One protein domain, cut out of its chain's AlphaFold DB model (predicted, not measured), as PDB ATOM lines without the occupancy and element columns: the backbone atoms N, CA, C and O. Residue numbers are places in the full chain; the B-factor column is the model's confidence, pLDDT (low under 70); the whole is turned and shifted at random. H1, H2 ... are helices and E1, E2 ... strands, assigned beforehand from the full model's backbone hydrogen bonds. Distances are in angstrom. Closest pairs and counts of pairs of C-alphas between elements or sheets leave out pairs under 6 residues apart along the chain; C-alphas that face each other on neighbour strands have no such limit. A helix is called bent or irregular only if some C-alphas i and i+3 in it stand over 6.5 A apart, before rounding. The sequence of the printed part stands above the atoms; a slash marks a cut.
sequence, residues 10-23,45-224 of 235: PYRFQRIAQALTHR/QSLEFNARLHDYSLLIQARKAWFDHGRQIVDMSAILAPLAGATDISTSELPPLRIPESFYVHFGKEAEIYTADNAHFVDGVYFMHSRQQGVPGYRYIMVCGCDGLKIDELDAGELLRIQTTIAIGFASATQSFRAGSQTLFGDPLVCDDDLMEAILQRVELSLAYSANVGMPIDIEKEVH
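Overview. This is residues 10 to 23 and 45 to 224 of the 235 residues of an uncharacterized protein of Ensifer sp. M14 (UniProt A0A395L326). What does the model look like? A twisted sheet of five strands makes the middle layer, with the long helix H2 slanting over one face and H6 crossing the other. At one end of the long axis H1 and H4 lie side by side and H4 packs on residues 52 to 56 of H2; at the other end run the links and tail of residues 84 to 101 and 211 to 224, tied by a short pairing of 97 to 98 with 222 to 223. What is it built of? The printed part has 194 residues with six named helices and five named strands, in the order H1 H2 E1 H3 E2 E3 E4 H4 E5 H5 H6, and its class is mixed, helices and strands. The sheet is mixed, in the order E1 E2 E3 E4 E5, and the whole is compact, with a radius of gyration of the C-alphas of 16.3 A and spans of 48 by 36 by 30 A.

Arrangement. How do the strands pair? Edge strand E1, residues 73 to 75, is parallel to E2, residues 102 to 106, with N 74 and O 104 within hydrogen-bond range at 2.9 A; with H3, residues 77 to 83, they form a strand-helix-strand unit, two parallel neighbour strands with a helix between. E2, E3 of residues 120 to 132 and E4 of residues 135 to 146 form a meander, each strand the antiparallel neighbour of the one before, with N 105 and O 125 at 2.8 A and N 130 and O 137 at 2.8 A; E3 bends by 86 degrees at residue 129. The other edge strand, E5, residues 166 to 172, is antiparallel to E4, with N 138 and O 171 at 2.8 A. Which helices lie over the faces? In three layers, helices on both faces of a sheet, H2, residues 46 to 68, has a height over the sheet of 10.0 A, and the closest C-alphas of H2 and E3 are those of Ala 62 and Tyr 126, 6.4 A. On the opposite face H6, residues 193 to 210, lies over E2 and E3 at a height of 9.2 A and runs across the strands, at 65 degrees to E3 on the local plane; its closest C-alphas to E3 are Ile 199 and Val 122, 7.7 A. Where are the other helices? H5, residues 177 to 183, stands at the sheet's level beside the strands, the closest C-alphas of H5 and E5 being Phe 177 and Ala 171, 5.0 A. H1, residues 10 to 23, touches H4, residues 156 to 163, at a shallow tilt of 12 degrees, opposite ways, closest at the C-alphas of Leu 20 and Ala 156, 5.6 A; H2 touches H4 with residues 52 to 56 alone, closest at Arg 52 and Arg 161, 7.0 A between C-alphas. H1, H3 and H4 only graze the sheet, and H3 is irregular, but only just: C-alphas 79 and 82 are 6.6 A apart. Are the helix backbones complete? Every O i to N i+4 pair is within hydrogen-bond range in H2, H4 and H6, against 8 of 10 in H1, 1 of 3 in H3 and 0 of 3 in H5; O i to N i+3 pairs within range are 2 of 4 in H3 and 3 of 4 in H5.

Along the chain. How long are the strands? E4 measures 34.1 A from first to last C-alpha, E3 28.8 A, E5 19.7 A and E2 13.4 A, while E1 has three residues. How long are the helices? H2 measures 32.7 A, H6 25.2 A and H1 20.5 A; H3, H4 and H5 have seven, eight and seven residues. Where are the anchors? H1 begins at C-alpha 10 at (47.056, 15.264, 17.649), E4 ends at C-alpha 146 at (58.262, 17.770, 25.159), and H6 ends at C-alpha 210 at (34.009, 11.968, 29.065).

Size, cuts and confidence. How far does it reach? The two C-alphas farthest apart are those of Glu 153 and Ile 217, 49.4 A. Is anything missing? Residues 24 to 44 are not printed, and C-alphas 23 and 45 are 18.5 A apart across that cut. Which links are long? H3 to E2, with 18 residues between, and E2 to E3, with 13, are long. How confident is the model? The mean pLDDT of the printed part is 89.9, and no printed residue is under 70.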
ATOM      1  N   PRO A  10      47.601  15.590  18.971       81.62
ATOM      2  CA  PRO A  10      47.056  15.264  17.649       81.62
ATOM      3  C   PRO A  10      47.470  16.202  16.511       81.62
ATOM      4  O   PRO A  10      47.575  15.762  15.355       81.62
ATOM      5  N   TYR A  11      47.720  17.472  16.831       82.25
ATOM      6  CA  TYR A  11      48.142  18.492  15.880       82.25
ATOM      7  C   TYR A  11      49.670  18.549  15.754       82.25
ATOM      8  O   TYR A  11      50.180  18.547  14.628       82.25
ATOM      9  N   ARG A  12      50.418  18.457  16.867       83.50
ATOM     10  CA  ARG A  12      51.889  18.302  16.834       83.50
ATOM     11  C   ARG A  12      52.317  17.043  16.078       83.50
ATOM     12  O   ARG A  12      53.265  17.096  15.294       83.50
ATOM     13  N   PHE A  13      51.580  15.945  16.247       85.25
ATOM     14  CA  PHE A  13      51.830  14.658  15.604       85.25
ATOM     15  C   PHE A  13      51.997  14.820  14.095       85.25
ATOM     16  O   PHE A  13      52.901  14.228  13.515       85.25
ATOM     17  N   GLN A  14      51.153  15.634  13.451       85.06
ATOM     18  CA  GLN A  14      51.208  15.825  12.003       85.06
ATOM     19  C   GLN A  14      52.511  16.490  11.558       85.06
ATOM     20  O   GLN A  14      53.082  16.071  10.554       85.06
ATOM     21  N   ARG A  15      52.995  17.485  12.307       86.06
ATOM     22  CA  ARG A  15      54.256  18.173  12.001       86.06
ATOM     23  C   ARG A  15      55.437  17.208  12.083       86.06
ATOM     24  O   ARG A  15      56.245  17.158  11.160       86.06
ATOM     25  N   ILE A  16      55.494  16.396  13.139       85.69
ATOM     26  CA  ILE A  16      56.551  15.391  13.328       85.69
ATOM     27  C   ILE A  16      56.445  14.271  12.278       85.69
ATOM     28  O   ILE A  16      57.444  13.903  11.672       85.69
ATOM     29  N   ALA A  17      55.241  13.779  11.973       85.50
ATOM     30  CA  ALA A  17      55.029  12.745  10.956       85.50
ATOM     31  C   ALA A  17      55.406  13.213   9.536       85.50
ATOM     32  O   ALA A  17      55.968  12.446   8.751       85.50
ATOM     33  N   GLN A  18      55.128  14.477   9.201       85.81
ATOM     34  CA  GLN A  18      55.581  15.092   7.949       85.81
ATOM     35  C   GLN A  18      57.108  15.195   7.918       85.81
ATOM     36  O   GLN A  18      57.731  14.777   6.944       85.81
ATOM     37  N   ALA A  19      57.711  15.683   9.003       84.94
ATOM     38  CA  ALA A  19      59.157  15.781   9.167       84.94
ATOM     39  C   ALA A  19      59.866  14.417   9.032       84.94
ATOM     40  O   ALA A  19      60.891  14.337   8.353       84.94
ATOM     41  N   LEU A  20      59.294  13.351   9.605       84.12
ATOM     42  CA  LEU A  20      59.735  11.962   9.434       84.12
ATOM     43  C   LEU A  20      59.642  11.520   7.972       84.12
ATOM     44  O   LEU A  20      60.616  11.036   7.402       84.12
ATOM     45  N   THR A  21      58.487  11.736   7.338       82.38
ATOM     46  CA  THR A  21      58.254  11.334   5.943       82.38
ATOM     47  C   THR A  21      59.240  12.009   4.992       82.38
ATOM     48  O   THR A  21      59.787  11.344   4.116       82.38
ATOM     49  N   HIS A  22      59.518  13.302   5.179       78.94
ATOM     50  CA  HIS A  22      60.477  14.046   4.359       78.94
ATOM     51  C   HIS A  22      61.916  13.544   4.518       78.94
ATOM     52  O   HIS A  22      62.637  13.479   3.526       78.94
ATOM     53  N   ARG A  23      62.325  13.158   5.732       76.44
ATOM     54  CA  ARG A  23      63.679  12.650   6.014       76.44
ATOM     55  C   ARG A  23      63.905  11.225   5.529       76.44
ATOM     56  O   ARG A  23      65.010  10.893   5.124       76.44
ATOM     57  N   GLN A  45      69.261   0.846  17.784       78.06
ATOM     58  CA  GLN A  45      69.478  -0.595  17.607       78.06
ATOM     59  C   GLN A  45      68.305  -1.224  16.836       78.06
ATOM     60  O   GLN A  45      67.162  -0.814  17.008       78.06
ATOM     61  N   SER A  46      68.539  -2.263  16.025       77.88
ATOM     62  CA  SER A  46      67.482  -2.858  15.182       77.88
ATOM     63  C   SER A  46      66.256  -3.344  15.970       77.88
ATOM     64  O   SER A  46      65.134  -3.262  15.474       77.88
ATOM     65  N   LEU A  47      66.455  -3.832  17.200       81.44
ATOM     66  CA  LEU A  47      65.357  -4.230  18.085       81.44
ATOM     67  C   LEU A  47      64.527  -3.021  18.539       81.44
ATOM     68  O   LEU A  47      63.302  -3.060  18.447       81.44
ATOM     69  N   GLU A  48      65.195  -1.951  18.978       83.38
ATOM     70  CA  GLU A  48      64.556  -0.686  19.355       83.38
ATOM     71  C   GLU A  48      63.769  -0.115  18.172       83.38
ATOM     72  O   GLU A  48      62.592   0.199  18.308       83.38
ATOM     73  N   PHE A  49      64.382  -0.066  16.988       86.12
ATOM     74  CA  PHE A  49      63.749   0.440  15.774       86.12
ATOM     75  C   PHE A  49      62.450  -0.304  15.439       86.12
ATOM     76  O   PHE A  49      61.416   0.326  15.215       86.12
ATOM     77  N   ASN A  50      62.471  -1.640  15.456       86.19
ATOM     78  CA  ASN A  50      61.283  -2.449  15.178       86.19
ATOM     79  C   ASN A  50      60.177  -2.240  16.222       86.19
ATOM     80  O   ASN A  50      59.005  -2.153  15.850       86.19
ATOM     81  N   ALA A  51      60.537  -2.132  17.506       88.31
ATOM     82  CA  ALA A  51      59.583  -1.817  18.566       88.31
ATOM     83  C   ALA A  51      58.944  -0.435  18.340       88.31
ATOM     84  O   ALA A  51      57.721  -0.321  18.307       88.31
ATOM     85  N   ARG A  52      59.750   0.594  18.043       92.00
ATOM     86  CA  ARG A  52      59.231   1.940  17.756       92.00
ATOM     87  C   ARG A  52      58.360   1.983  16.504       92.00
ATOM     88  O   ARG A  52      57.355   2.681  16.489       92.00
ATOM     89  N   LEU A  53      58.685   1.229  15.453       91.12
ATOM     90  CA  LEU A  53      57.813   1.137  14.277       91.12
ATOM     91  C   LEU A  53      56.461   0.494  14.606       91.12
ATOM     92  O   LEU A  53      55.433   0.937  14.086       91.12
ATOM     93  N   HIS A  54      56.447  -0.525  15.469       92.62
ATOM     94  CA  HIS A  54      55.206  -1.122  15.954       92.62
ATOM     95  C   HIS A  54      54.359  -0.090  16.710       92.62
ATOM     96  O   HIS A  54      53.203   0.138  16.340       92.62
ATOM     97  N   ASP A  55      54.956   0.603  17.675       94.19
ATOM     98  CA  ASP A  55      54.322   1.657  18.473       94.19
ATOM     99  C   ASP A  55      53.792   2.798  17.595       94.19
ATOM    100  O   ASP A  55      52.637   3.218  17.708       94.19
ATOM    101  N   TYR A  56      54.600   3.243  16.631       94.19
ATOM    102  CA  TYR A  56      54.216   4.274  15.674       94.19
ATOM    103  C   TYR A  56      53.021   3.840  14.817       94.19
ATOM    104  O   TYR A  56      52.108   4.633  14.573       94.19
ATOM    105  N   SER A  57      52.967   2.569  14.404       94.00
ATOM    106  CA  SER A  57      51.833   2.031  13.645       94.00
ATOM    107  C   SER A  57      50.530   2.046  14.456       94.00
ATOM    108  O   SER A  57      49.475   2.384  13.913       94.00
ATOM    109  N   LEU A  58      50.597   1.740  15.756       94.75
ATOM    110  CA  LEU A  58      49.449   1.787  16.663       94.75
ATOM    111  C   LEU A  58      48.984   3.226  16.891       94.75
ATOM    112  O   LEU A  58      47.781   3.494  16.884       94.75
ATOM    113  N   LEU A  59      49.920   4.165  17.013       95.06
ATOM    114  CA  LEU A  59      49.608   5.583  17.153       95.06
ATOM    115  C   LEU A  59      48.976   6.173  15.879       95.06
ATOM    116  O   LEU A  59      48.010   6.933  15.966       95.06
ATOM    117  N   ILE A  60      49.441   5.777  14.687       94.50
ATOM    118  CA  ILE A  60      48.788   6.135  13.415       94.50
ATOM    119  C   ILE A  60      47.351   5.603  13.377       94.50
ATOM    120  O   ILE A  60      46.445   6.343  12.989       94.50
ATOM    121  N   GLN A  61      47.126   4.350  13.790       94.75
ATOM    122  CA  GLN A  61      45.783   3.765  13.862       94.75
ATOM    123  C   GLN A  61      44.880   4.553  14.819       94.75
ATOM    124  O   GLN A  61      43.764   4.904  14.438       94.75
ATOM    125  N   ALA A  62      45.378   4.901  16.009       95.44
ATOM    126  CA  ALA A  62      44.654   5.715  16.987       95.44
ATOM    127  C   ALA A  62      44.264   7.081  16.421       95.44
ATOM    128  O   ALA A  62      43.105   7.487  16.487       95.44
ATOM    129  N   ARG A  63      45.223   7.778  15.801       94.81
ATOM    130  CA  ARG A  63      44.980   9.086  15.193       94.81
ATOM    131  C   ARG A  63      43.992   8.995  14.036       94.81
ATOM    132  O   ARG A  63      43.163   9.890  13.882       94.81
ATOM    133  N   LYS A  64      44.076   7.946  13.214       94.38
ATOM    134  CA  LYS A  64      43.117   7.710  12.134       94.38
ATOM    135  C   LYS A  64      41.714   7.475  12.690       94.38
ATOM    136  O   LYS A  64      40.792   8.136  12.230       94.38
ATOM    137  N   ALA A  65      41.567   6.613  13.697       95.31
ATOM    138  CA  ALA A  65      40.285   6.372  14.354       95.31
ATOM    139  C   ALA A  65      39.701   7.675  14.920       95.31
ATOM    140  O   ALA A  65      38.559   8.008  14.618       95.31
ATOM    141  N   TRP A  66      40.506   8.466  15.631       95.62
ATOM    142  CA  TRP A  66      40.101   9.781  16.130       95.62
ATOM    143  C   TRP A  66      39.641  10.718  15.005       95.62
ATOM    144  O   TRP A  66      38.619  11.394  15.130       95.62
ATOM    145  N   PHE A  67      40.373  10.750  13.887       93.62
ATOM    146  CA  PHE A  67      40.025  11.579  12.736       93.62
ATOM    147  C   PHE A  67      38.697  11.159  12.098       93.62
ATOM    148  O   PHE A  67      37.839  12.008  11.851       93.62
ATOM    149  N   ASP A  68      38.523   9.857  11.869       95.06
ATOM    150  CA  ASP A  68      37.343   9.282  11.222       95.06
ATOM    151  C   ASP A  68      36.079   9.423  12.096       95.06
ATOM    152  O   ASP A  68      34.979   9.559  11.566       95.06
ATOM    153  N   HIS A  69      36.232   9.483  13.426       93.19
ATOM    154  CA  HIS A  69      35.134   9.638  14.392       93.19
ATOM    155  C   HIS A  69      34.920  11.091  14.848       93.19
ATOM    156  O   HIS A  69      34.456  11.357  15.954       93.19
ATOM    157  N   GLY A  70      35.240  12.062  13.990       92.25
ATOM    158  CA  GLY A  70      34.846  13.459  14.198       92.25
ATOM    159  C   GLY A  70      35.825  14.306  15.008       92.25
ATOM    160  O   GLY A  70      35.521  15.467  15.276       92.25
ATOM    161  N   ARG A  71      37.022  13.789  15.321       93.75
ATOM    162  CA  ARG A  71      38.111  14.530  15.982       93.75
ATOM    163  C   ARG A  71      37.728  15.087  17.353       93.75
ATOM    164  O   ARG A  71      38.145  16.185  17.716       93.75
ATOM    165  N   GLN A  72      36.931  14.342  18.116       94.06
ATOM    166  CA  GLN A  72      36.506  14.776  19.443       94.06
ATOM    167  C   GLN A  72      37.712  14.937  20.380       94.06
ATOM    168  O   GLN A  72      38.561  14.046  20.472       94.06
ATOM    169  N   ILE A  73      37.766  16.076  21.071       94.81
ATOM    170  CA  ILE A  73      38.758  16.376  22.104       94.81
ATOM    171  C   ILE A  73      38.023  16.679  23.404       94.81
ATOM    172  O   ILE A  73      37.117  17.513  23.424       94.81
ATOM    173  N   VAL A  74      38.416  15.997  24.475       94.75
ATOM    174  CA  VAL A  74      38.016  16.310  25.846       94.75
ATOM    175  C   VAL A  74      39.196  17.019  26.497       94.75
ATOM    176  O   VAL A  74      40.210  16.393  26.796       94.75
ATOM    177  N   ASP A  75      39.094  18.339  26.635       94.19
ATOM    178  CA  ASP A  75      40.148  19.147  27.246       94.19
ATOM    179  C   ASP A  75      40.013  19.118  28.772       94.19
ATOM    180  O   ASP A  75      39.075  19.682  29.338       94.19
ATOM    181  N   MET A  76      40.946  18.426  29.424       94.75
ATOM    182  CA  MET A  76      41.009  18.273  30.873       94.75
ATOM    183  C   MET A  76      42.040  19.211  31.513       94.75
ATOM    184  O   MET A  76      42.164  19.197  32.734       94.75
ATOM    185  N   SER A  77      42.749  20.046  30.744       92.75
ATOM    186  CA  SER A  77      43.851  20.884  31.250       92.75
ATOM    187  C   SER A  77      43.437  21.758  32.436       92.75
ATOM    188  O   SER A  77      44.062  21.723  33.494       92.75
ATOM    189  N   ALA A  78      42.307  22.461  32.326       91.69
ATOM    190  CA  ALA A  78      41.781  23.300  33.402       91.69
ATOM    191  C   ALA A  78      41.286  22.502  34.626       91.69
ATOM    192  O   ALA A  78      41.266  23.034  35.735       91.69
ATOM    193  N   ILE A  79      40.873  21.245  34.433       92.69
ATOM    194  CA  ILE A  79      40.401  20.355  35.506       92.69
ATOM    195  C   ILE A  79      41.590  19.719  36.237       92.69
ATOM    196  O   ILE A  79      41.533  19.525  37.449       92.69
ATOM    197  N   LEU A  80      42.660  19.400  35.506       93.38
ATOM    198  CA  LEU A  80      43.842  18.720  36.030       93.38
ATOM    199  C   LEU A  80      44.882  19.678  36.605       93.38
ATOM    200  O   LEU A  80      45.590  19.278  37.522       93.38
ATOM    201  N   ALA A  81      44.946  20.930  36.145       93.00
ATOM    202  CA  ALA A  81      45.905  21.908  36.660       93.00
ATOM    203  C   ALA A  81      45.838  22.103  38.193       93.00
ATOM    204  O   ALA A  81      46.884  22.113  38.836       93.00
ATOM    205  N   PRO A  82      44.654  22.177  38.840       92.69
ATOM    206  CA  PRO A  82      44.569  22.232  40.304       92.69
ATOM    207  C   PRO A  82      45.012  20.943  41.017       92.69
ATOM    208  O   PRO A  82      45.173  20.951  42.234       92.69
ATOM    209  N   LEU A  83      45.154  19.839  40.281       91.31
ATOM    210  CA  LEU A  83      45.543  18.514  40.774       91.31
ATOM    211  C   LEU A  83      47.000  18.172  40.417       91.31
ATOM    212  O   LEU A  83      47.426  17.024  40.574       91.31
ATOM    213  N   ALA A  84      47.761  19.146  39.917       90.56
ATOM    214  CA  ALA A  84      49.185  19.021  39.663       90.56
ATOM    215  C   ALA A  84      49.927  18.534  40.926       90.56
ATOM    216  O   ALA A  84      49.692  19.023  42.033       90.56
ATOM    217  N   GLY A  85      50.754  17.495  40.778       85.19
ATOM    218  CA  GLY A  85      51.482  16.864  41.888       85.19
ATOM    219  C   GLY A  85      50.644  16.020  42.865       85.19
ATOM    220  O   GLY A  85      51.207  15.424  43.781       85.19
ATOM    221  N   ALA A  86      49.319  15.922  42.699       86.81
ATOM    222  CA  ALA A  86      48.489  15.081  43.565       86.81
ATOM    223  C   ALA A  86      48.747  13.584  43.309       86.81
ATOM    224  O   ALA A  86      48.662  13.123  42.173       86.81
ATOM    225  N   THR A  87      49.006  12.799  44.352       79.12
ATOM    226  CA  THR A  87      49.294  11.354  44.231       79.12
ATOM    227  C   THR A  87      48.090  10.456  44.527       79.12
ATOM    228  O   THR A  87      48.165   9.246  44.342       79.12
ATOM    229  N   ASP A  88      46.987  11.035  45.003       80.94
ATOM    230  CA  ASP A  88      45.769  10.311  45.372       80.94
ATOM    231  C   ASP A  88      44.537  11.037  44.822       80.94
ATOM    232  O   ASP A  88      43.895  11.849  45.492       80.94
ATOM    233  N   ILE A  89      44.251  10.797  43.541       82.69
ATOM    234  CA  ILE A  89      43.003  11.222  42.907       82.69
ATOM    235  C   ILE A  89      42.086  10.007  42.842       82.69
ATOM    236  O   ILE A  89      42.186   9.176  41.940       82.69
ATOM    237  N   SER A  90      41.168   9.915  43.798       75.25
ATOM    238  CA  SER A  90      40.146   8.875  43.806       75.25
ATOM    239  C   SER A  90      38.893   9.340  43.066       75.25
ATOM    240  O   SER A  90      38.361  10.425  43.318       75.25
ATOM    241  N   THR A  91      38.392   8.496  42.166       73.69
ATOM    242  CA  THR A  91      37.027   8.620  41.651       73.69
ATOM    243  C   THR A  91      36.108   7.772  42.528       73.69
ATOM    244  O   THR A  91      36.415   6.623  42.842       73.69
ATOM    245  N   SER A  92      34.981   8.340  42.970       70.88
ATOM    246  CA  SER A  92      33.938   7.567  43.659       70.88
ATOM    247  C   SER A  92      33.466   6.407  42.780       70.88
ATOM    248  O   SER A  92      33.571   6.503  41.561       70.88
ATOM    249  N   GLU A  93      32.874   5.357  43.357       75.50
ATOM    250  CA  GLU A  93      32.269   4.280  42.562       75.50
ATOM    251  C   GLU A  93      31.253   4.850  41.560       75.50
ATOM    252  O   GLU A  93      30.183   5.341  41.930       75.50
ATOM    253  N   LEU A  94      31.617   4.818  40.277       82.06
ATOM    254  CA  LEU A  94      30.763   5.245  39.179       82.06
ATOM    255  C   LEU A  94      30.096   4.029  38.532       82.06
ATOM    256  O   LEU A  94      30.695   2.949  38.472       82.06
ATOM    257  N   PRO A  95      28.868   4.190  38.003       85.12
ATOM    258  CA  PRO A  95      28.284   3.176  37.134       85.12
ATOM    259  C   PRO A  95      29.165   2.961  35.889       85.12
ATOM    260  O   PRO A  95      30.001   3.814  35.579       85.12
ATOM    261  N   PRO A  96      28.957   1.861  35.138       89.25
ATOM    262  CA  PRO A  96      29.639   1.645  33.867       89.25
ATOM    263  C   PRO A  96      29.547   2.880  32.967       89.25
ATOM    264  O   PRO A  96      28.463   3.430  32.724       89.25
ATOM    265  N   LEU A  97      30.709   3.348  32.524       92.06
ATOM    266  CA  LEU A  97      30.847   4.574  31.762       92.06
ATOM    267  C   LEU A  97      30.585   4.287  30.291       92.06
ATOM    268  O   LEU A  97      31.189   3.396  29.699       92.06
ATOM    269  N   ARG A  98      29.707   5.090  29.699       93.31
ATOM    270  CA  ARG A  98      29.435   5.091  28.263       93.31
ATOM    271  C   ARG A  98      30.199   6.245  27.641       93.31
ATOM    272  O   ARG A  98      29.895   7.399  27.933       93.31
ATOM    273  N   ILE A  99      31.202   5.935  26.830       93.56
ATOM    274  CA  ILE A  99      32.119   6.916  26.239       93.56
ATOM    275  C   ILE A  99      32.059   6.862  24.704       93.56
ATOM    276  O   ILE A  99      31.590   5.868  24.144       93.56
ATOM    277  N   PRO A 100      32.514   7.913  23.994       93.19
ATOM    278  CA  PRO A 100      32.555   7.917  22.533       93.19
ATOM    279  C   PRO A 100      33.385   6.762  21.957       93.19
ATOM    280  O   PRO A 100      34.267   6.218  22.617       93.19
ATOM    281  N   GLU A 101      33.132   6.406  20.696       94.19
ATOM    282  CA  GLU A 101      33.838   5.310  20.015       94.19
ATOM    283  C   GLU A 101      35.334   5.586  19.828       94.19
ATOM    284  O   GLU A 101      36.163   4.697  20.015       94.19
ATOM    285  N   SER A 102      35.692   6.830  19.509       96.44
ATOM    286  CA  SER A 102      37.073   7.289  19.537       96.44
ATOM    287  C   SER A 102      37.139   8.777  19.856       96.44
ATOM    288  O   SER A 102      36.344   9.569  19.356       96.44
ATOM    289  N   PHE A 103      38.080   9.151  20.716       96.50
ATOM    290  CA  PHE A 103      38.288  10.524  21.158       96.50
ATOM    291  C   PHE A 103      39.711  10.687  21.692       96.50
ATOM    292  O   PHE A 103      40.414   9.710  21.957       96.50
ATOM    293  N   TYR A 104      40.147  11.933  21.822       97.19
ATOM    294  CA  TYR A 104      41.402  12.282  22.471       97.19
ATOM    295  C   TYR A 104      41.102  13.055  23.752       97.19
ATOM    296  O   TYR A 104      40.301  13.987  23.741       97.19
ATOM    297  N   VAL A 105      41.740  12.672  24.849       96.94
ATOM    298  CA  VAL A 105      41.742  13.447  26.085       96.94
ATOM    299  C   VAL A 105      43.037  14.234  26.142       96.94
ATOM    300  O   VAL A 105      44.111  13.640  26.076       96.94
ATOM    301  N   HIS A 106      42.940  15.551  26.282       95.94
ATOM    302  CA  HIS A 106      44.096  16.412  26.488       95.94
ATOM    303  C   HIS A 106      44.303  16.670  27.979       95.94
ATOM    304  O   HIS A 106      43.382  17.132  28.649       95.94
ATOM    305  N   PHE A 107      45.502  16.393  28.484       94.00
ATOM    306  CA  PHE A 107      45.915  16.762  29.838       94.00
ATOM    307  C   PHE A 107      46.664  18.089  29.845       94.00
ATOM    308  O   PHE A 107      46.393  18.936  30.690       94.00
ATOM    309  N   GLY A 108      47.577  18.263  28.889       89.12
ATOM    310  CA  GLY A 108      48.466  19.414  28.838       89.12
ATOM    311  C   GLY A 108      49.595  19.347  29.859       89.12
ATOM    312  O   GLY A 108      49.631  18.507  30.763       89.12
ATOM    313  N   LYS A 109      50.549  20.261  29.695       90.50
ATOM    314  CA  LYS A 109      51.726  20.372  30.561       90.50
ATOM    315  C   LYS A 109      51.342  20.755  31.995       90.50
ATOM    316  O   LYS A 109      52.022  20.394  32.951       90.50
ATOM    317  N   GLU A 110      50.231  21.466  32.139       89.12
ATOM    318  CA  GLU A 110      49.679  21.968  33.392       89.12
ATOM    319  C   GLU A 110      49.218  20.849  34.334       89.12
ATOM    320  O   GLU A 110      49.077  21.090  35.527       89.12
ATOM    321  N   ALA A 111      49.021  19.623  33.835       89.69
ATOM    322  CA  ALA A 111      48.750  18.461  34.682       89.69
ATOM    323  C   ALA A 111      49.979  18.010  35.505       89.69
ATOM    324  O   ALA A 111      49.832  17.193  36.413       89.69
ATOM    325  N   GLU A 112      51.174  18.523  35.180       91.69
ATOM    326  CA  GLU A 112      52.463  18.241  35.828       91.69
ATOM    327  C   GLU A 112      52.811  16.746  35.955       91.69
ATOM    328  O   GLU A 112      53.394  16.298  36.940       91.69
ATOM    329  N   ILE A 113      52.474  15.964  34.927       92.44
ATOM    330  CA  ILE A 113      52.796  14.535  34.849       92.44
ATOM    331  C   ILE A 113      54.059  14.372  34.000       92.44
ATOM    332  O   ILE A 113      53.971  14.210  32.782       92.44
ATOM    333  N   TYR A 114      55.229  14.472  34.629       93.19
ATOM    334  CA  TYR A 114      56.529  14.421  33.950       93.19
ATOM    335  C   TYR A 114      57.185  13.048  34.041       93.19
ATOM    336  O   TYR A 114      57.074  12.353  35.048       93.19
ATOM    337  N   THR A 115      57.924  12.688  32.994       91.06
ATOM    338  CA  THR A 115      58.869  11.569  33.035       91.06
ATOM    339  C   THR A 115      60.024  11.874  33.988       91.06
ATOM    340  O   THR A 115      60.315  13.034  34.281       91.06
ATOM    341  N   ALA A 116      60.729  10.839  34.456       87.31
ATOM    342  CA  ALA A 116      61.806  10.986  35.444       87.31
ATOM    343  C   ALA A 116      62.947  11.931  35.004       87.31
ATOM    344  O   ALA A 116      63.616  12.542  35.839       87.31
ATOM    345  N   ASP A 117      63.169  12.073  33.695       87.25
ATOM    346  CA  ASP A 117      64.162  12.986  33.118       87.25
ATOM    347  C   ASP A 117      63.708  14.462  33.085       87.25
ATOM    348  O   ASP A 117      64.511  15.337  32.761       87.25
ATOM    349  N   ASN A 118      62.445  14.748  33.425       86.44
ATOM    350  CA  ASN A 118      61.777  16.049  33.301       86.44
ATOM    351  C   ASN A 118      61.838  16.670  31.892       86.44
ATOM    352  O   ASN A 118      61.587  17.866  31.730       86.44
ATOM    353  N   ALA A 119      62.173  15.883  30.868       88.00
ATOM    354  CA  ALA A 119      62.225  16.342  29.484       88.00
ATOM    355  C   ALA A 119      60.886  16.123  28.768       88.00
ATOM    356  O   ALA A 119      60.541  16.883  27.857       88.00
ATOM    357  N   HIS A 120      60.124  15.114  29.200       91.50
ATOM    358  CA  HIS A 120      58.821  14.784  28.648       91.50
ATOM    359  C   HIS A 120      57.720  14.921  29.700       91.50
ATOM    360  O   HIS A 120      57.941  14.799  30.904       91.50
ATOM    361  N   PHE A 121      56.511  15.180  29.224       93.50
ATOM    362  CA  PHE A 121      55.298  15.204  30.026       93.50
ATOM    363  C   PHE A 121      54.191  14.449  29.309       93.50
ATOM    364  O   PHE A 121      54.168  14.391  28.082       93.50
ATOM    365  N   VAL A 122      53.243  13.893  30.052       94.62
ATOM    366  CA  VAL A 122      52.097  13.199  29.466       94.62
ATOM    367  C   VAL A 122      51.092  14.234  28.976       94.62
ATOM    368  O   VAL A 122      50.412  14.883  29.763       94.62
ATOM    369  N   ASP A 123      51.006  14.398  27.658       95.19
ATOM    370  CA  ASP A 123      50.182  15.432  27.027       95.19
ATOM    371  C   ASP A 123      48.708  15.026  26.937       95.19
ATOM    372  O   ASP A 123      47.811  15.871  26.946       95.19
ATOM    373  N   GLY A 124      48.439  13.725  26.839       96.31
ATOM    374  CA  GLY A 124      47.080  13.212  26.795       96.31
ATOM    375  C   GLY A 124      46.997  11.749  26.394       96.31
ATOM    376  O   GLY A 124      47.995  11.029  26.380       96.31
ATOM    377  N   VAL A 125      45.785  11.308  26.059       97.62
ATOM    378  CA  VAL A 125      45.477   9.902  25.786       97.62
ATOM    379  C   VAL A 125      44.474   9.780  24.645       97.62
ATOM    380  O   VAL A 125      43.412  10.400  24.661       97.62
ATOM    381  N   TYR A 126      44.784   8.952  23.652       97.88
ATOM    382  CA  TYR A 126      43.796   8.508  22.672       97.88
ATOM    383  C   TYR A 126      42.989   7.345  23.217       97.88
ATOM    384  O   TYR A 126      43.574   6.413  23.751       97.88
ATOM    385  N   PHE A 127      41.684   7.348  22.966       97.38
ATOM    386  CA  PHE A 127      40.809   6.197  23.140       97.38
ATOM    387  C   PHE A 127      40.256   5.762  21.788       97.38
ATOM    388  O   PHE A 127      39.848   6.587  20.964       97.38
ATOM    389  N   MET A 128      40.225   4.454  21.563       96.62
ATOM    390  CA  MET A 128      39.523   3.859  20.432       96.62
ATOM    391  C   MET A 128      38.896   2.535  20.852       96.62
ATOM    392  O   MET A 128      39.553   1.704  21.488       96.62
ATOM    393  N   HIS A 129      37.640   2.321  20.475       95.56
ATOM    394  CA  HIS A 129      37.010   1.017  20.613       95.56
ATOM    395  C   HIS A 129      37.784  -0.022  19.797       95.56
ATOM    396  O   HIS A 129      38.232   0.236  18.677       95.56
ATOM    397  N   SER A 130      38.017  -1.189  20.387       94.88
ATOM    398  CA  SER A 130      38.796  -2.255  19.774       94.88
ATOM    399  C   SER A 130      38.463  -3.613  20.392       94.88
ATOM    400  O   SER A 130      37.679  -3.730  21.335       94.88
ATOM    401  N   ARG A 131      39.092  -4.664  19.863       94.56
ATOM    402  CA  ARG A 131      39.081  -6.001  20.458       94.56
ATOM    403  C   ARG A 131      40.505  -6.488  20.673       94.56
ATOM    404  O   ARG A 131      41.314  -6.464  19.746       94.56
ATOM    405  N   GLN A 132      40.788  -6.996  21.867       91.31
ATOM    406  CA  GLN A 132      42.044  -7.667  22.189       91.31
ATOM    407  C   GLN A 132      41.756  -9.139  22.453       91.31
ATOM    408  O   GLN A 132      41.012  -9.478  23.365       91.31
ATOM    409  N   GLN A 133      42.302 -10.021  21.609       89.88
ATOM    410  CA  GLN A 133      42.072 -11.474  21.699       89.88
ATOM    411  C   GLN A 133      40.572 -11.845  21.755       89.88
ATOM    412  O   GLN A 133      40.157 -12.750  22.469       89.88
ATOM    413  N   GLY A 134      39.743 -11.110  21.004       91.38
ATOM    414  CA  GLY A 134      38.289 -11.298  20.954       91.38
ATOM    415  C   GLY A 134      37.499 -10.561  22.042       91.38
ATOM    416  O   GLY A 134      36.297 -10.367  21.860       91.38
ATOM    417  N   VAL A 135      38.151 -10.082  23.106       92.56
ATOM    418  CA  VAL A 135      37.511  -9.320  24.189       92.56
ATOM    419  C   VAL A 135      37.264  -7.878  23.733       92.56
ATOM    420  O   VAL A 135      38.218  -7.229  23.300       92.56
ATOM    421  N   PRO A 136      36.019  -7.371  23.782       94.88
ATOM    422  CA  PRO A 136      35.708  -5.990  23.430       94.88
ATOM    423  C   PRO A 136      36.120  -5.009  24.532       94.88
ATOM    424  O   PRO A 136      36.158  -5.353  25.715       94.88
ATOM    425  N   GLY A 137      36.444  -3.785  24.130       94.75
ATOM    426  CA  GLY A 137      36.851  -2.729  25.045       94.75
ATOM    427  C   GLY A 137      37.497  -1.563  24.313       94.75
ATOM    428  O   GLY A 137      37.271  -1.354  23.122       94.75
ATOM    429  N   TYR A 138      38.336  -0.813  25.016       95.62
ATOM    430  CA  TYR A 138      39.034   0.341  24.467       95.62
ATOM    431  C   TYR A 138      40.535   0.148  24.534       95.62
ATOM    432  O   TYR A 138      41.095  -0.072  25.606       95.62
ATOM    433  N   ARG A 139      41.210   0.307  23.395       95.81
ATOM    434  CA  ARG A 139      42.647   0.563  23.412       95.81
ATOM    435  C   ARG A 139      42.847   2.027  23.763       95.81
ATOM    436  O   ARG A 139      42.227   2.895  23.141       95.81
ATOM    437  N   TYR A 140      43.728   2.283  24.717       96.50
ATOM    438  CA  TYR A 140      44.153   3.629  25.049       96.50
ATOM    439  C   TYR A 140      45.653   3.793  24.831       96.50
ATOM    440  O   TYR A 140      46.431   2.888  25.124       96.50
ATOM    441  N   ILE A 141      46.043   4.930  24.256       97.31
ATOM    442  CA  ILE A 141      47.441   5.260  23.968       97.31
ATOM    443  C   ILE A 141      47.755   6.598  24.617       97.31
ATOM    444  O   ILE A 141      47.295   7.640  24.146       97.31
ATOM    445  N   MET A 142      48.516   6.546  25.703       96.50
ATOM    446  CA  MET A 142      49.088   7.704  26.373       96.50
ATOM    447  C   MET A 142      50.217   8.246  25.514       96.50
ATOM    448  O   MET A 142      51.057   7.483  25.043       96.50
ATOM    449  N   VAL A 143      50.231   9.553  25.301       96.06
ATOM    450  CA  VAL A 143      51.208  10.211  24.439       96.06
ATOM    451  C   VAL A 143      51.923  11.309  25.197       96.06
ATOM    452  O   VAL A 143      51.292  12.105  25.894       96.06
ATOM    453  N   CYS A 144      53.240  11.368  25.037       94.44
ATOM    454  CA  CYS A 144      54.034  12.408  25.665       94.44
ATOM    455  C   CYS A 144      54.236  13.614  24.747       94.44
ATOM    456  O   CYS A 144      54.239  13.521  23.516       94.44
ATOM    457  N   GLY A 145      54.387  14.777  25.366       90.56
ATOM    458  CA  GLY A 145      54.968  15.967  24.782       90.56
ATOM    459  C   GLY A 145      56.319  16.292  25.378       90.56
ATOM    460  O   GLY A 145      56.714  15.757  26.408       90.56
ATOM    461  N   CYS A 146      57.026  17.175  24.691       87.38
ATOM    462  CA  CYS A 146      58.262  17.770  25.159       87.38
ATOM    463  C   CYS A 146      58.373  19.191  24.611       87.38
ATOM    464  O   CYS A 146      57.846  19.521  23.538       87.38
ATOM    465  N   ASP A 147      59.025  20.038  25.396       83.56
ATOM    466  CA  ASP A 147      59.171  21.455  25.102       83.56
ATOM    467  C   ASP A 147      60.407  21.741  24.260       83.56
ATOM    468  O   ASP A 147      61.369  20.978  24.227       83.56
ATOM    469  N   GLY A 148      60.393  22.892  23.584       77.94
ATOM    470  CA  GLY A 148      61.582  23.413  22.910       77.94
ATOM    471  C   GLY A 148      62.060  22.573  21.724       77.94
ATOM    472  O   GLY A 148      63.151  22.825  21.217       77.94
ATOM    473  N   LEU A 149      61.251  21.612  21.258       81.38
ATOM    474  CA  LEU A 149      61.579  20.791  20.103       81.38
ATOM    475  C   LEU A 149      61.794  21.646  18.859       81.38
ATOM    476  O   LEU A 149      60.863  22.222  18.286       81.38
ATOM    477  N   LYS A 150      63.026  21.630  18.372       86.25
ATOM    478  CA  LYS A 150      63.370  22.161  17.064       86.25
ATOM    479  C   LYS A 150      63.295  21.039  16.040       86.25
ATOM    480  O   LYS A 150      64.304  20.461  15.666       86.25
ATOM    481  N   ILE A 151      62.071  20.737  15.600       85.00
ATOM    482  CA  ILE A 151      61.763  19.630  14.673       85.00
ATOM    483  C   ILE A 151      62.687  19.623  13.445       85.00
ATOM    484  O   ILE A 151      63.013  18.553  12.943       85.00
ATOM    485  N   ASP A 152      63.124  20.787  12.965       84.44
ATOM    486  CA  ASP A 152      63.985  20.920  11.783       84.44
ATOM    487  C   ASP A 152      65.455  20.534  12.037       84.44
ATOM    488  O   ASP A 152      66.161  20.199  11.090       84.44
ATOM    489  N   GLU A 153      65.909  20.528  13.295       88.06
ATOM    490  CA  GLU A 153      67.283  20.165  13.686       88.06
ATOM    491  C   GLU A 153      67.436  18.667  14.011       88.06
ATOM    492  O   GLU A 153      68.559  18.178  14.067       88.06
ATOM    493  N   LEU A 154      66.328  17.940  14.196       87.75
ATOM    494  CA  LEU A 154      66.332  16.530  14.603       87.75
ATOM    495  C   LEU A 154      66.496  15.568  13.423       87.75
ATOM    496  O   LEU A 154      66.036  15.859  12.312       87.75
ATOM    497  N   ASP A 155      67.087  14.400  13.665       87.50
ATOM    498  CA  ASP A 155      67.139  13.302  12.694       87.50
ATOM    499  C   ASP A 155      65.869  12.420  12.710       87.50
ATOM    500  O   ASP A 155      64.895  12.682  13.422       87.50
ATOM    501  N   ALA A 156      65.813  11.398  11.847       87.25
ATOM    502  CA  ALA A 156      64.635  10.536  11.750       87.25
ATOM    503  C   ALA A 156      64.474   9.619  12.976       87.25
ATOM    504  O   ALA A 156      63.345   9.351  13.391       87.25
ATOM    505  N   GLY A 157      65.576   9.162  13.571       87.50
ATOM    506  CA  GLY A 157      65.578   8.353  14.785       87.50
ATOM    507  C   GLY A 157      65.084   9.124  16.001       87.50
ATOM    508  O   GLY A 157      64.241   8.618  16.739       87.50
ATOM    509  N   GLU A 158      65.530  10.362  16.176       89.56
ATOM    510  CA  GLU A 158      65.083  11.265  17.235       89.56
ATOM    511  C   GLU A 158      63.596  11.592  17.100       89.56
ATOM    512  O   GLU A 158      62.841  11.462  18.064       89.56
ATOM    513  N   LEU A 159      63.143  11.946  15.893       90.19
ATOM    514  CA  LEU A 159      61.726  12.202  15.644       90.19
ATOM    515  C   LEU A 159      60.869  10.956  15.894       90.19
ATOM    516  O   LEU A 159      59.774  11.076  16.442       90.19
ATOM    517  N   LEU A 160      61.354   9.766  15.519       91.06
ATOM    518  CA  LEU A 160      60.649   8.513  15.773       91.06
ATOM    519  C   LEU A 160      60.566   8.238  17.275       91.06
ATOM    520  O   LEU A 160      59.481   7.918  17.754       91.06
ATOM    521  N   ARG A 161      61.667   8.407  18.021       91.31
ATOM    522  CA  ARG A 161      61.697   8.261  19.486       91.31
ATOM    523  C   ARG A 161      60.681   9.182  20.149       91.31
ATOM    524  O   ARG A 161      59.800   8.679  20.829       91.31
ATOM    525  N   ILE A 162      60.721  10.481  19.851       90.94
ATOM    526  CA  ILE A 162      59.780  11.477  20.394       90.94
ATOM    527  C   ILE A 162      58.328  11.083  20.116       90.94
ATOM    528  O   ILE A 162      57.476  11.124  20.999       90.94
ATOM    529  N   GLN A 163      58.031  10.691  18.878       91.19
ATOM    530  CA  GLN A 163      56.675  10.334  18.470       91.19
ATOM    531  C   GLN A 163      56.182   9.031  19.115       91.19
ATOM    532  O   GLN A 163      54.981   8.778  19.162       91.19
ATOM    533  N   THR A 164      57.106   8.186  19.570       94.31
ATOM    534  CA  THR A 164      56.827   6.871  20.156       94.31
ATOM    535  C   THR A 164      57.133   6.819  21.648       94.31
ATOM    536  O   THR A 164      57.107   5.738  22.228       94.31
ATOM    537  N   THR A 165      57.345   7.968  22.294       94.12
ATOM    538  CA  THR A 165      57.316   8.100  23.753       94.12
ATOM    539  C   THR A 165      55.867   8.002  24.227       94.12
ATOM    540  O   THR A 165      55.176   8.997  24.468       94.12
ATOM    541  N   ILE A 166      55.377   6.765  24.260       95.88
ATOM    542  CA  ILE A 166      53.983   6.414  24.511       95.88
ATOM    543  C   ILE A 166      53.883   5.239  25.478       95.88
ATOM    544  O   ILE A 166      54.808   4.438  25.587       95.88
ATOM    545  N   ALA A 167      52.720   5.099  26.104       96.06
ATOM    546  CA  ALA A 167      52.309   3.870  26.771       96.06
ATOM    547  C   ALA A 167      50.942   3.435  26.237       96.06
ATOM    548  O   ALA A 167      50.089   4.259  25.902       96.06
ATOM    549  N   ILE A 168      50.743   2.130  26.115       95.81
ATOM    550  CA  ILE A 168      49.589   1.520  25.466       95.81
ATOM    551  C   ILE A 168      48.964   0.535  26.432       95.81
ATOM    552  O   ILE A 168      49.643  -0.341  26.961       95.81
ATOM    553  N   GLY A 169      47.651   0.645  26.610       94.81
ATOM    554  CA  GLY A 169      46.881  -0.299  27.400       94.81
ATOM    555  C   GLY A 169      45.529  -0.617  26.790       94.81
ATOM    556  O   GLY A 169      45.124  -0.082  25.749       94.81
ATOM    557  N   PHE A 170      44.827  -1.526  27.457       94.75
ATOM    558  CA  PHE A 170      43.507  -1.975  27.052       94.75
ATOM    559  C   PHE A 170      42.552  -1.993  28.243       94.75
ATOM    560  O   PHE A 170      42.811  -2.631  29.260       94.75
ATOM    561  N   ALA A 171      41.439  -1.283  28.106       93.00
ATOM    562  CA  ALA A 171      40.343  -1.259  29.057       93.00
ATOM    563  C   ALA A 171      39.260  -2.225  28.572       93.00
ATOM    564  O   ALA A 171      38.540  -1.922  27.620       93.00
ATOM    565  N   SER A 172      39.169  -3.397  29.196       92.19
ATOM    566  CA  SER A 172      38.147  -4.391  28.861       92.19
ATOM    567  C   SER A 172      36.754  -3.911  29.266       92.19
ATOM    568  O   SER A 172      36.579  -3.376  30.358       92.19
ATOM    569  N   ALA A 173      35.747  -4.206  28.444       90.62
ATOM    570  CA  ALA A 173      34.347  -3.998  28.809       90.62
ATOM    571  C   ALA A 173      33.825  -5.026  29.836       90.62
ATOM    572  O   ALA A 173      32.681  -4.964  30.263       90.62
ATOM    573  N   THR A 174      34.639  -6.011  30.231       87.69
ATOM    574  CA  THR A 174      34.248  -7.074  31.179       87.69
ATOM    575  C   THR A 174      35.003  -7.032  32.505       87.69
ATOM    576  O   THR A 174      34.762  -7.865  33.378       87.69
ATOM    577  N   GLN A 175      35.944  -6.100  32.664       88.62
ATOM    578  CA  GLN A 175      36.793  -5.977  33.848       88.62
ATOM    579  C   GLN A 175      36.917  -4.511  34.256       88.62
ATOM    580  O   GLN A 175      36.566  -3.619  33.488       88.62
ATOM    581  N   SER A 176      37.431  -4.255  35.462       89.62
ATOM    582  CA  SER A 176      37.785  -2.889  35.837       89.62
ATOM    583  C   SER A 176      38.905  -2.358  34.943       89.62
ATOM    584  O   SER A 176      39.780  -3.105  34.501       89.62
ATOM    585  N   PHE A 177      38.915  -1.048  34.724       90.50
ATOM    586  CA  PHE A 177      39.939  -0.333  33.973       90.50
ATOM    587  C   PHE A 177      41.343  -0.680  34.487       90.50
ATOM    588  O   PHE A 177      42.233  -1.027  33.709       90.50
ATOM    589  N   ARG A 178      41.504  -0.711  35.816       89.12
ATOM    590  CA  ARG A 178      42.755  -1.080  36.489       89.12
ATOM    591  C   ARG A 178      43.163  -2.538  36.314       89.12
ATOM    592  O   ARG A 178      44.346  -2.823  36.403       89.12
ATOM    593  N   ALA A 179      42.255  -3.468  36.016       85.75
ATOM    594  CA  ALA A 179      42.668  -4.838  35.696       85.75
ATOM    595  C   ALA A 179      43.521  -4.885  34.413       85.75
ATOM    596  O   ALA A 179      44.416  -5.720  34.291       85.75
ATOM    597  N   GLY A 180      43.284  -3.952  33.484       76.06
ATOM    598  CA  GLY A 180      44.050  -3.822  32.247       76.06
ATOM    599  C   GLY A 180      45.453  -3.234  32.421       76.06
ATOM    600  O   GLY A 180      46.282  -3.405  31.525       76.06
ATOM    601  N   SER A 181      45.761  -2.585  33.556       76.81
ATOM    602  CA  SER A 181      47.069  -1.939  33.764       76.81
ATOM    603  C   SER A 181      48.227  -2.941  33.810       76.81
ATOM    604  O   SER A 181      49.341  -2.622  33.415       76.81
ATOM    605  N   GLN A 182      47.957  -4.198  34.174       74.31
ATOM    606  CA  GLN A 182      48.953  -5.279  34.177       74.31
ATOM    607  C   GLN A 182      49.471  -5.642  32.777       74.31
ATOM    608  O   GLN A 182      50.426  -6.401  32.643       74.31
ATOM    609  N   THR A 183      48.815  -5.139  31.730       79.12
ATOM    610  CA  THR A 183      49.155  -5.414  30.328       79.12
ATOM    611  C   THR A 183      49.680  -4.185  29.594       79.12
ATOM    612  O   THR A 183      49.749  -4.197  28.366       79.12
ATOM    613  N   LEU A 184      50.033  -3.128  30.331       89.44
ATOM    614  CA  LEU A 184      50.624  -1.922  29.767       89.44
ATOM    615  C   LEU A 184      51.987  -2.219  29.139       89.44
ATOM    616  O   LEU A 184      52.804  -2.948  29.699       89.44
ATOM    617  N   PHE A 185      52.232  -1.635  27.972       92.12
ATOM    618  CA  PHE A 185      53.518  -1.705  27.284       92.12
ATOM    619  C   PHE A 185      53.781  -0.416  26.504       92.12
ATOM    620  O   PHE A 185      52.865   0.361  26.245       92.12
ATOM    621  N   GLY A 186      55.032  -0.189  26.113       92.19
ATOM    622  CA  GLY A 186      55.439   0.992  25.357       92.19
ATOM    623  C   GLY A 186      56.842   1.438  25.739       92.19
ATOM    624  O   GLY A 186      57.692   0.616  26.086       92.19
ATOM    625  N   ASP A 187      57.070   2.747  25.698       92.88
ATOM    626  CA  ASP A 187      58.336   3.365  26.067       92.88
ATOM    627  C   ASP A 187      58.616   3.197  27.574       92.88
ATOM    628  O   ASP A 187      57.789   3.613  28.394       92.88
ATOM    629  N   PRO A 188      59.782   2.651  27.969       90.19
ATOM    630  CA  PRO A 188      60.182   2.563  29.372       90.19
ATOM    631  C   PRO A 188      60.167   3.900  30.124       90.19
ATOM    632  O   PRO A 188      59.981   3.894  31.334       90.19
ATOM    633  N   LEU A 189      60.332   5.038  29.436       90.00
ATOM    634  CA  LEU A 189      60.243   6.367  30.055       90.00
ATOM    635  C   LEU A 189      58.844   6.688  30.592       90.00
ATOM    636  O   LEU A 189      58.717   7.519  31.486       90.00
ATOM    637  N   VAL A 190      57.806   6.064  30.029       90.75
ATOM    638  CA  VAL A 190      56.402   6.285  30.404       90.75
ATOM    639  C   VAL A 190      55.885   5.145  31.277       90.75
ATOM    640  O   VAL A 190      55.076   5.380  32.165       90.75
ATOM    641  N   CYS A 191      56.368   3.921  31.050       90.06
ATOM    642  CA  CYS A 191      55.971   2.706  31.767       90.06
ATOM    643  C   CYS A 191      56.643   2.521  33.145       90.06
ATOM    644  O   CYS A 191      56.738   1.392  33.617       90.06
ATOM    645  N   ASP A 192      57.116   3.597  33.773       87.25
ATOM    646  CA  ASP A 192      57.602   3.589  35.158       87.25
ATOM    647  C   ASP A 192      56.427   3.472  36.146       87.25
ATOM    648  O   ASP A 192      55.399   4.113  35.942       87.25
ATOM    649  N   ASP A 193      56.558   2.659  37.200       82.38
ATOM    650  CA  ASP A 193      55.434   2.289  38.080       82.38
ATOM    651  C   ASP A 193      54.798   3.501  38.790       82.38
ATOM    652  O   ASP A 193      53.568   3.633  38.808       82.38
ATOM    653  N   ASP A 194      55.615   4.409  39.337       84.69
ATOM    654  CA  ASP A 194      55.131   5.580  40.084       84.69
ATOM    655  C   ASP A 194      54.456   6.585  39.142       84.69
ATOM    656  O   ASP A 194      53.372   7.112  39.425       84.69
ATOM    657  N   LEU A 195      55.074   6.816  37.981       89.81
ATOM    658  CA  LEU A 195      54.501   7.648  36.930       89.81
ATOM    659  C   LEU A 195      53.187   7.056  36.409       89.81
ATOM    660  O   LEU A 195      52.209   7.781  36.212       89.81
ATOM    661  N   MET A 196      53.139   5.741  36.208       90.31
ATOM    662  CA  MET A 196      51.982   5.065  35.639       90.31
ATOM    663  C   MET A 196      50.758   5.174  36.539       90.31
ATOM    664  O   MET A 196      49.660   5.436  36.045       90.31
ATOM    665  N   GLU A 197      50.926   5.033  37.854       89.94
ATOM    666  CA  GLU A 197      49.819   5.217  38.791       89.94
ATOM    667  C   GLU A 197      49.247   6.637  38.694       89.94
ATOM    668  O   GLU A 197      48.030   6.812  38.565       89.94
ATOM    669  N   ALA A 198      50.118   7.650  38.654       90.56
ATOM    670  CA  ALA A 198      49.694   9.033  38.481       90.56
ATOM    671  C   ALA A 198      48.921   9.226  37.167       90.56
ATOM    672  O   ALA A 198      47.846   9.832  37.182       90.56
ATOM    673  N   ILE A 199      49.407   8.678  36.045       92.50
ATOM    674  CA  ILE A 199      48.724   8.767  34.746       92.50
ATOM    675  C   ILE A 199      47.346   8.104  34.807       92.50
ATOM    676  O   ILE A 199      46.351   8.710  34.399       92.50
ATOM    677  N   LEU A 200      47.267   6.872  35.310       92.50
ATOM    678  CA  LEU A 200      46.031   6.094  35.327       92.50
ATOM    679  C   LEU A 200      44.941   6.773  36.163       92.50
ATOM    680  O   LEU A 200      43.789   6.791  35.735       92.50
ATOM    681  N   GLN A 201      45.287   7.419  37.279       91.50
ATOM    682  CA  GLN A 201      44.330   8.220  38.053       91.50
ATOM    683  C   GLN A 201      43.728   9.371  37.229       91.50
ATOM    684  O   GLN A 201      42.518   9.617  37.269       91.50
ATOM    685  N   ARG A 202      44.548  10.071  36.429       93.12
ATOM    686  CA  ARG A 202      44.051  11.137  35.540       93.12
ATOM    687  C   ARG A 202      43.226  10.573  34.399       93.12
ATOM    688  O   ARG A 202      42.245  11.200  33.998       93.12
ATOM    689  N   VAL A 203      43.578   9.391  33.901       94.19
ATOM    690  CA  VAL A 203      42.771   8.686  32.908       94.19
ATOM    691  C   VAL A 203      41.389   8.345  33.460       94.19
ATOM    692  O   VAL A 203      40.400   8.644  32.799       94.19
ATOM    693  N   GLU A 204      41.290   7.782  34.662       93.50
ATOM    694  CA  GLU A 204      40.003   7.447  35.286       93.50
ATOM    695  C   GLU A 204      39.122   8.676  35.485       93.50
ATOM    696  O   GLU A 204      37.948   8.672  35.103       93.50
ATOM    697  N   LEU A 205      39.702   9.760  36.012       93.19
ATOM    698  CA  LEU A 205      39.001  11.032  36.140       93.19
ATOM    699  C   LEU A 205      38.514  11.524  34.771       93.19
ATOM    700  O   LEU A 205      37.362  11.917  34.614       93.19
ATOM    701  N   SER A 206      39.359  11.444  33.750       94.00
ATOM    702  CA  SER A 206      39.005  11.880  32.400       94.00
ATOM    703  C   SER A 206      37.915  11.028  31.761       94.00
ATOM    704  O   SER A 206      37.038  11.563  31.083       94.00
ATOM    705  N   LEU A 207      37.927   9.716  31.991       94.06
ATOM    706  CA  LEU A 207      36.866   8.810  31.559       94.06
ATOM    707  C   LEU A 207      35.533   9.189  32.209       94.06
ATOM    708  O   LEU A 207      34.522   9.255  31.511       94.06
ATOM    709  N   ALA A 208      35.538   9.510  33.506       92.31
ATOM    710  CA  ALA A 208      34.349   9.974  34.216       92.31
ATOM    711  C   ALA A 208      33.772  11.265  33.610       92.31
ATOM    712  O   ALA A 208      32.563  11.360  33.409       92.31
ATOM    713  N   TYR A 209      34.627  12.233  33.259       92.31
ATOM    714  CA  TYR A 209      34.211  13.482  32.602       92.31
ATOM    715  C   TYR A 209      33.786  13.295  31.139       92.31
ATOM    716  O   TYR A 209      32.962  14.053  30.631       92.31
ATOM    717  N   SER A 210      34.336  12.289  30.460       91.56
ATOM    718  CA  SER A 210      34.009  11.968  29.065       91.56
ATOM    719  C   SER A 210      32.723  11.148  28.928       91.56
ATOM    720  O   SER A 210      32.213  10.985  27.816       91.56
ATOM    721  N   ALA A 211      32.212  10.598  30.032       91.38
ATOM    722  CA  ALA A 211      31.050   9.729  30.028       91.38
ATOM    723  C   ALA A 211      29.768  10.491  29.665       91.38
ATOM    724  O   ALA A 211      29.461  11.553  30.204       91.38
ATOM    725  N   ASN A 212      28.972   9.906  28.774       88.19
ATOM    726  CA  ASN A 212      27.701  10.454  28.332       88.19
ATOM    727  C   ASN A 212      26.546   9.529  28.734       88.19
ATOM    728  O   ASN A 212      26.294   8.490  28.122       88.19
ATOM    729  N   VAL A 213      25.782   9.955  29.742       80.38
ATOM    730  CA  VAL A 213      24.634   9.206  30.284       80.38
ATOM    731  C   VAL A 213      23.503   9.035  29.257       80.38
ATOM    732  O   VAL A 213      22.700   8.106  29.376       80.38
ATOM    733  N   GLY A 214      23.445   9.893  28.234       83.06
ATOM    734  CA  GLY A 214      22.469   9.828  27.147       83.06
ATOM    735  C   GLY A 214      22.823   8.848  26.024       83.06
ATOM    736  O   GLY A 214      21.984   8.615  25.155       83.06
ATOM    737  N   MET A 215      24.028   8.266  26.016       87.69
ATOM    738  CA  MET A 215      24.388   7.258  25.015       87.69
ATOM    739  C   MET A 215      23.624   5.944  25.247       87.69
ATOM    740  O   MET A 215      23.420   5.554  26.406       87.69
ATOM    741  N   PRO A 216      23.212   5.242  24.169       88.12
ATOM    742  CA  PRO A 216      22.625   3.912  24.273       88.12
ATOM    743  C   PRO A 216      23.529   2.954  25.051       88.12
ATOM    744  O   PRO A 216      24.753   3.076  25.017       88.12
ATOM    745  N   ILE A 217      22.912   1.998  25.742       88.38
ATOM    746  CA  ILE A 217      23.650   0.927  26.413       88.38
ATOM    747  C   ILE A 217      24.218  -0.005  25.345       88.38
ATOM    748  O   ILE A 217      23.467  -0.569  24.548       88.38
ATOM    749  N   ASP A 218      25.534  -0.173  25.371       91.38
ATOM    750  CA  ASP A 218      26.279  -1.146  24.582       91.38
ATOM    751  C   ASP A 218      27.339  -1.770  25.491       91.38
ATOM    752  O   ASP A 218      28.372  -1.165  25.769       91.38
ATOM    753  N   ILE A 219      27.064  -2.986  25.965       88.38
ATOM    754  CA  ILE A 219      27.921  -3.713  26.910       88.38
ATOM    755  C   ILE A 219      29.314  -4.022  26.351       88.38
ATOM    756  O   ILE A 219      30.209  -4.362  27.113       88.38
ATOM    757  N   GLU A 220      29.520  -3.931  25.034       91.94
ATOM    758  CA  GLU A 220      30.842  -4.096  24.424       91.94
ATOM    759  C   GLU A 220      31.660  -2.793  24.432       91.94
ATOM    760  O   GLU A 220      32.844  -2.805  24.082       91.94
ATOM    761  N   LYS A 221      31.031  -1.671  24.801       91.50
ATOM    762  CA  LYS A 221      31.586  -0.310  24.794       91.50
ATOM    763  C   LYS A 221      31.496   0.380  26.160       91.50
ATOM    764  O   LYS A 221      31.692   1.590  26.257       91.50
ATOM    765  N   GLU A 222      31.200  -0.362  27.220       91.69
ATOM    766  CA  GLU A 222      31.246   0.173  28.578       91.69
ATOM    767  C   GLU A 222      32.669   0.122  29.140       91.69
ATOM    768  O   GLU A 222      33.459  -0.766  28.821       91.69
ATOM    769  N   VAL A 223      33.002   1.093  29.991       90.69
ATOM    770  CA  VAL A 223      34.236   1.091  30.782       90.69
ATOM    771  C   VAL A 223      33.877   1.079  32.260       90.69
ATOM    772  O   VAL A 223      33.134   1.934  32.741       90.69
ATOM    773  N   HIS A 224      34.418   0.117  32.998       90.81
ATOM    774  CA  HIS A 224      34.164  -0.039  34.428       90.81
ATOM    775  C   HIS A 224      35.343   0.534  35.215       90.81
ATOM    776  O   HIS A 224      36.452   0.038  35.071       90.81
TER     777      HIS A 224